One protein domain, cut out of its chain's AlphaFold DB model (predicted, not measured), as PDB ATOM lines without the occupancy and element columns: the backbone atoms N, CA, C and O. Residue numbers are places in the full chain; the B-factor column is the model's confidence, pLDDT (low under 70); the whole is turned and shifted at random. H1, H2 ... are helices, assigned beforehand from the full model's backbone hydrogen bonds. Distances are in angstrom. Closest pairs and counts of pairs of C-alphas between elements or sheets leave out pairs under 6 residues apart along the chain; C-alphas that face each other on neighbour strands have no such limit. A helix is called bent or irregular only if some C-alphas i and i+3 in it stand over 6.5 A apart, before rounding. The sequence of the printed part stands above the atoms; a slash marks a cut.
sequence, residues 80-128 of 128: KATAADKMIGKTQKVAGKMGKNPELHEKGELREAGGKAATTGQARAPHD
ATOM      1  N   LYS A  80     210.944 282.192 191.961       84.31
ATOM      2  CA  LYS A  80     212.205 282.919 192.114       84.31
ATOM      3  C   LYS A  80     213.213 282.028 192.819       84.31
ATOM      4  O   LYS A  80     213.063 281.724 194.002       84.31
ATOM      5  N   ALA A  81     214.256 281.625 192.103       88.62
ATOM      6  CA  ALA A  81     215.330 280.836 192.687       88.62
ATOM      7  C   ALA A  81     216.162 281.661 193.678       88.62
ATOM      8  O   ALA A  81     216.677 282.736 193.349       88.62
ATOM      9  N   THR A  82     216.340 281.132 194.889       87.56
ATOM     10  CA  THR A  82     217.323 281.656 195.847       87.56
ATOM     11  C   THR A  82     218.753 281.338 195.385       87.56
ATOM     12  O   THR A  82     218.968 280.472 194.536       87.56
ATOM     13  N   ALA A  83     219.768 282.002 195.952       87.56
ATOM     14  CA  ALA A  83     221.170 281.689 195.638       87.56
ATOM     15  C   ALA A  83     221.524 280.220 195.949       87.56
ATOM     16  O   ALA A  83     222.233 279.572 195.178       87.56
ATOM     17  N   ALA A  84     220.967 279.676 197.038       86.94
ATOM     18  CA  ALA A  84     221.100 278.266 197.387       86.94
ATOM     19  C   ALA A  84     220.435 277.357 196.340       86.94
ATOM     20  O   ALA A  84     221.044 276.385 195.898       86.94
ATOM     21  N   ASP A  85     219.225 277.696 195.886       84.56
ATOM     22  CA  ASP A  85     218.528 276.922 194.853       84.56
ATOM     23  C   ASP A  85     219.272 276.916 193.519       84.56
ATOM     24  O   ASP A  85     219.328 275.873 192.872       84.56
ATOM     25  N   LYS A  86     219.912 278.028 193.144       87.38
ATOM     26  CA  LYS A  86     220.769 278.096 191.951       87.38
ATOM     27  C   LYS A  86     221.966 277.160 192.047       87.38
ATOM     28  O   LYS A  86     222.245 276.432 191.097       87.38
ATOM     29  N   MET A  87     222.664 277.153 193.184       88.81
ATOM     30  CA  MET A  87     223.799 276.247 193.390       88.81
ATOM     31  C   MET A  87     223.358 274.784 193.343       88.81
ATOM     32  O   MET A  87     223.958 273.984 192.630       88.81
ATOM     33  N   ILE A  88     222.275 274.442 194.046       85.50
ATOM     34  CA  ILE A  88     221.734 273.080 194.049       85.50
ATOM     35  C   ILE A  88     221.275 272.685 192.641       85.50
ATOM     36  O   ILE A  88     221.585 271.584 192.196       85.50
ATOM     37  N   GLY A  89     220.588 273.578 191.927       83.88
ATOM     38  CA  GLY A  89     220.107 273.346 190.568       83.88
ATOM     39  C   GLY A  89     221.241 273.059 189.585       83.88
ATOM     40  O   GLY A  89     221.199 272.055 188.880       83.88
ATOM     41  N   LYS A  90     222.321 273.850 189.616       91.19
ATOM     42  CA  LYS A  90     223.522 273.601 188.799       91.19
ATOM     43  C   LYS A  90     224.181 272.263 189.123       91.19
ATOM     44  O   LYS A  90     224.523 271.515 188.210       91.19
ATOM     45  N   THR A  91     224.331 271.936 190.405       87.12
ATOM     46  CA  THR A  91     224.891 270.642 190.821       87.12
ATOM     47  C   THR A  91     224.016 269.486 190.342       87.12
ATOM     48  O   THR A  91     224.535 268.518 189.794       87.12
ATOM     49  N   GLN A  92     222.691 269.598 190.477       84.81
ATOM     50  CA  GLN A  92     221.731 268.598 189.996       84.81
ATOM     51  C   GLN A  92     221.772 268.448 188.474       84.81
ATOM     52  O   GLN A  92     221.804 267.326 187.977       84.81
ATOM     53  N   LYS A  93     221.886 269.558 187.741       85.38
ATOM     54  CA  LYS A  93     222.049 269.577 186.286       85.38
ATOM     55  C   LYS A  93     223.292 268.808 185.839       85.38
ATOM     56  O   LYS A  93     223.212 267.968 184.939       85.38
ATOM     57  N   VAL A  94     224.439 269.079 186.469       85.00
ATOM     58  CA  VAL A  94     225.714 268.411 186.157       85.00
ATOM     59  C   VAL A  94     225.669 266.936 186.553       85.00
ATOM     60  O   VAL A  94     226.046 266.086 185.748       85.00
ATOM     61  N   ALA A  95     225.157 266.620 187.744       82.81
ATOM     62  CA  ALA A  95     224.995 265.246 188.208       82.81
ATOM     63  C   ALA A  95     224.054 264.442 187.295       82.81
ATOM     64  O   ALA A  95     224.378 263.314 186.937       82.81
ATOM     65  N   GLY A  96     222.943 265.036 186.849       82.88
ATOM     66  CA  GLY A  96     222.026 264.436 185.878       82.88
ATOM     67  C   GLY A  96     222.698 264.175 184.531       82.88
ATOM     68  O   GLY A  96     222.583 263.080 183.985       82.88
ATOM     69  N   LYS A  97     223.501 265.129 184.038       85.44
ATOM     70  CA  LYS A  97     224.268 264.964 182.793       85.44
ATOM     71  C   LYS A  97     225.304 263.839 182.890       85.44
ATOM     72  O   LYS A  97     225.415 263.035 181.970       85.44
ATOM     73  N   MET A  98     226.056 263.766 183.991       81.75
ATOM     74  CA  MET A  98     227.080 262.730 184.196       81.75
ATOM     75  C   MET A  98     226.469 261.351 184.464       81.75
ATOM     76  O   MET A  98     226.953 260.351 183.943       81.75
ATOM     77  N   GLY A  99     225.389 261.302 185.243       81.12
ATOM     78  CA  GLY A  99     224.676 260.076 185.592       81.12
ATOM     79  C   GLY A  99     223.709 259.578 184.518       81.12
ATOM     80  O   GLY A  99     223.018 258.597 184.768       81.12
ATOM     81  N   LYS A 100     223.627 260.249 183.355       84.00
ATOM     82  CA  LYS A 100     222.639 259.978 182.291       84.00
ATOM     83  C   LYS A 100     221.201 259.917 182.828       84.00
ATOM     84  O   LYS A 100     220.395 259.116 182.368       84.00
ATOM     85  N   ASN A 101     220.901 260.756 183.818       80.44
ATOM     86  CA  ASN A 101     219.597 260.841 184.452       80.44
ATOM     87  C   ASN A 101     218.904 262.146 184.006       80.44
ATOM     88  O   ASN A 101     219.203 263.213 184.563       80.44
ATOM     89  N   PRO A 102     218.017 262.082 182.992       77.69
ATOM     90  CA  PRO A 102     217.342 263.262 182.451       77.69
ATOM     91  C   PRO A 102     216.426 263.945 183.476       77.69
ATOM     92  O   PRO A 102     216.357 265.171 183.493       77.69
ATOM     93  N   GLU A 103     215.820 263.205 184.412       82.06
ATOM     94  CA  GLU A 103     214.988 263.793 185.475       82.06
ATOM     95  C   GLU A 103     215.786 264.728 186.379       82.06
ATOM     96  O   GLU A 103     215.345 265.831 186.696       82.06
ATOM     97  N   LEU A 104     216.981 264.305 186.800       83.56
ATOM     98  CA  LEU A 104     217.853 265.141 187.629       83.56
ATOM     99  C   LEU A 104     218.339 266.376 186.875       83.56
ATOM    100  O   LEU A 104     218.520 267.433 187.484       83.56
ATOM    101  N   HIS A 105     218.531 266.242 185.566       85.19
ATOM    102  CA  HIS A 105     218.933 267.343 184.711       85.19
ATOM    103  C   HIS A 105     217.839 268.416 184.633       85.19
ATOM    104  O   HIS A 105     218.078 269.566 185.005       85.19
ATOM    105  N   GLU A 106     216.623 268.013 184.264       81.81
ATOM    106  CA  GLU A 106     215.460 268.899 184.149       81.81
ATOM    107  C   GLU A 106     215.038 269.483 185.499       81.81
ATOM    108  O   GLU A 106     214.715 270.667 185.613       81.81
ATOM    109  N   LYS A 107     215.102 268.684 186.570       84.50
ATOM    110  CA  LYS A 107     214.851 269.173 187.929       84.50
ATOM    111  C   LYS A 107     215.867 270.230 188.335       84.50
ATOM    112  O   LYS A 107     215.499 271.211 188.979       84.50
ATOM    113  N   GLY A 108     217.132 270.028 187.969       81.75
ATOM    114  CA  GLY A 108     218.198 270.994 188.192       81.75
ATOM    115  C   GLY A 108     217.931 272.315 187.474       81.75
ATOM    116  O   GLY A 108     218.088 273.374 188.077       81.75
ATOM    117  N   GLU A 109     217.448 272.254 186.231       83.81
ATOM    118  CA  GLU A 109     217.036 273.424 185.445       83.81
ATOM    119  C   GLU A 109     215.872 274.178 186.074       83.81
ATOM    120  O   GLU A 109     215.972 275.381 186.317       83.81
ATOM    121  N   LEU A 110     214.804 273.464 186.427       83.56
ATOM    122  CA  LEU A 110     213.651 274.054 187.097       83.56
ATOM    123  C   LEU A 110     214.028 274.683 188.436       83.56
ATOM    124  O   LEU A 110     213.532 275.758 188.777       83.56
ATOM    125  N   ARG A 111     214.923 274.044 189.197       86.19
ATOM    126  CA  ARG A 111     215.383 274.576 190.481       86.19
ATOM    127  C   ARG A 111     216.253 275.810 190.315       86.19
ATOM    128  O   ARG A 111     216.136 276.748 191.100       86.19
ATOM    129  N   GLU A 112     217.131 275.801 189.324       85.69
ATOM    130  CA  GLU A 112     218.024 276.917 189.041       85.69
ATOM    131  C   GLU A 112     217.249 278.152 188.572       85.69
ATOM    132  O   GLU A 112     217.544 279.262 189.020       85.69
ATOM    133  N   ALA A 113     216.252 277.962 187.707       84.38
ATOM    134  CA  ALA A 113     215.468 279.047 187.135       84.38
ATOM    135  C   ALA A 113     214.326 279.500 188.064       84.38
ATOM    136  O   ALA A 113     214.221 280.683 188.389       84.38
ATOM    137  N   GLY A 114     213.494 278.567 188.533       82.81
ATOM    138  CA  GLY A 114     212.267 278.849 189.292       82.81
ATOM    139  C   GLY A 114     212.325 278.524 190.787       82.81
ATOM    140  O   GLY A 114     211.353 278.748 191.510       82.81
ATOM    141  N   GLY A 115     213.450 278.009 191.285       87.88
ATOM    142  CA  GLY A 115     213.624 277.671 192.695       87.88
ATOM    143  C   GLY A 115     212.908 276.389 193.113       87.88
ATOM    144  O   GLY A 115     212.385 275.622 192.302       87.88
ATOM    145  N   LYS A 116     212.867 276.146 194.427       86.62
ATOM    146  CA  LYS A 116     212.214 274.957 194.997       86.62
ATOM    147  C   LYS A 116     210.733 274.851 194.605       86.62
ATOM    148  O   LYS A 116     210.280 273.753 194.294       86.62
ATOM    149  N   ALA A 117     210.007 275.970 194.573       82.81
ATOM    150  CA  ALA A 117     208.580 275.993 194.241       82.81
ATOM    151  C   ALA A 117     208.295 275.499 192.811       82.81
ATOM    152  O   ALA A 117     207.314 274.788 192.596       82.81
ATOM    153  N   ALA A 118     209.184 275.792 191.853       82.75
ATOM    154  CA  ALA A 118     209.045 275.293 190.487       82.75
ATOM    155  C   ALA A 118     209.268 273.779 190.395       82.75
ATOM    156  O   ALA A 118     208.518 273.079 189.721       82.75
ATOM    157  N   THR A 119     210.224 273.240 191.158       83.62
ATOM    158  CA  THR A 119     210.448 271.782 191.208       83.62
ATOM    159  C   THR A 119     209.326 270.990 191.873       83.62
ATOM    160  O   THR A 119     209.257 269.778 191.693       83.62
ATOM    161  N   THR A 120     208.473 271.643 192.667       83.31
ATOM    162  CA  THR A 120     207.300 271.021 193.302       83.31
ATOM    163  C   THR A 120     206.008 271.266 192.519       83.31
ATOM    164  O   THR A 120     204.941 270.907 193.008       83.31
ATOM    165  N   GLY A 121     206.077 271.918 191.351       80.62
ATOM    166  CA  GLY A 121     204.902 272.265 190.546       80.62
ATOM    167  C   GLY A 121     204.003 273.337 191.173       80.62
ATOM    168  O   GLY A 121     202.841 273.439 190.813       80.62
ATOM    169  N   GLN A 122     204.520 274.113 192.132       82.31
ATOM    170  CA  GLN A 122     203.794 275.200 192.813       82.31
ATOM    171  C   GLN A 122     204.073 276.574 192.187       82.31
ATOM    172  O   GLN A 122     203.477 277.573 192.572       82.31
ATOM    173  N   ALA A 123     205.023 276.638 191.256       82.00
ATOM    174  CA  ALA A 123     205.404 277.844 190.544       82.00
ATOM    175  C   ALA A 123     205.921 277.480 189.147       82.00
ATOM    176  O   ALA A 123     206.335 276.346 188.903       82.00
ATOM    177  N   ARG A 124     205.948 278.457 188.245       83.56
ATOM    178  CA  ARG A 124     206.581 278.335 186.922       83.56
ATOM    179  C   ARG A 124     207.999 278.890 186.951       83.56
ATOM    180  O   ARG A 124     208.244 279.917 187.577       83.56
ATOM    181  N   ALA A 125     208.946 278.234 186.301       84.44
ATOM    182  CA  ALA A 125     210.298 278.752 186.151       84.44
ATOM    183  C   ALA A 125     210.376 279.698 184.939       84.44
ATOM    184  O   ALA A 125     209.770 279.402 183.909       84.44
ATOM    185  N   PRO A 126     211.110 280.819 185.020       78.56
ATOM    186  CA  PRO A 126     211.413 281.615 183.839       78.56
ATOM    187  C   PRO A 126     212.190 280.767 182.823       78.56
ATOM    188  O   PRO A 126     213.078 279.999 183.194       78.56
ATOM    189  N   HIS A 127     211.832 280.904 181.552       70.44
ATOM    190  CA  HIS A 127     212.505 280.278 180.420       70.44
ATOM    191  C   HIS A 127     212.801 281.392 179.416       70.44
ATOM    192  O   HIS A 127     211.907 282.197 179.150       70.44
ATOM    193  N   ASP A 128     214.052 281.468 178.966       56.31
ATOM    194  CA  ASP A 128     214.543 282.417 177.951       56.31
ATOM    195  C   ASP A 128     214.234 281.897 176.536       56.31
ATOM    196  O   ASP A 128     214.150 280.650 176.385       56.31
TER     197      ASP A 128
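AT A GLANCE: This is residues 80 to 128 of the 128 residues of an uncharacterized protein of Agaricus bisporus var. burnettii (strain JB137-S8 / ATCC MYA-4627 / FGSC 10392) (UniProt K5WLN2). Two helices lie side by side as a hairpin, H1 running one way and H2 folding back along it; H2 kinks sharply near residue 113, and residues 120 to 128 follow without a named element. The printed part has 49 residues with two named helices, H1 then H2, and no named strand: all helix. It is compact and rounded, with a radius of gyration of the C-alphas of 9.7 A and spans of 26 by 20 by 19 A.

HOW THE PARTS SIT: H1, residues 83 to 98, and H2, residues 102 to 119, form a helical hairpin with a tight link. They touch, with the closest C-alphas, those of Gly 89 and Gly 108, 3.8 A apart. They run opposite ways at a shallow tilt of 9 degrees, though H2's line is a rough one. H2 has a kink of 113 degrees near residue 113 and is irregular: C-alphas 113 and 116 are 9.4 A apart. In H1 every O i to N i+4 pair is within hydrogen-bond range; in H2, 11 of 14 are.

IN THESE COORDINATES: H1 begins at C-alpha 83 (221.170, 281.689, 195.638) and is 22.9 A long. H2 measures 14.0 A, ending at C-alpha 119 (210.448, 271.782, 191.208).

THE WHOLE: The C-alphas farthest apart, of Met 98 and Gln 122, are 27.8 A apart. The printed part has no cut; only residue 128 has pLDDT under 70.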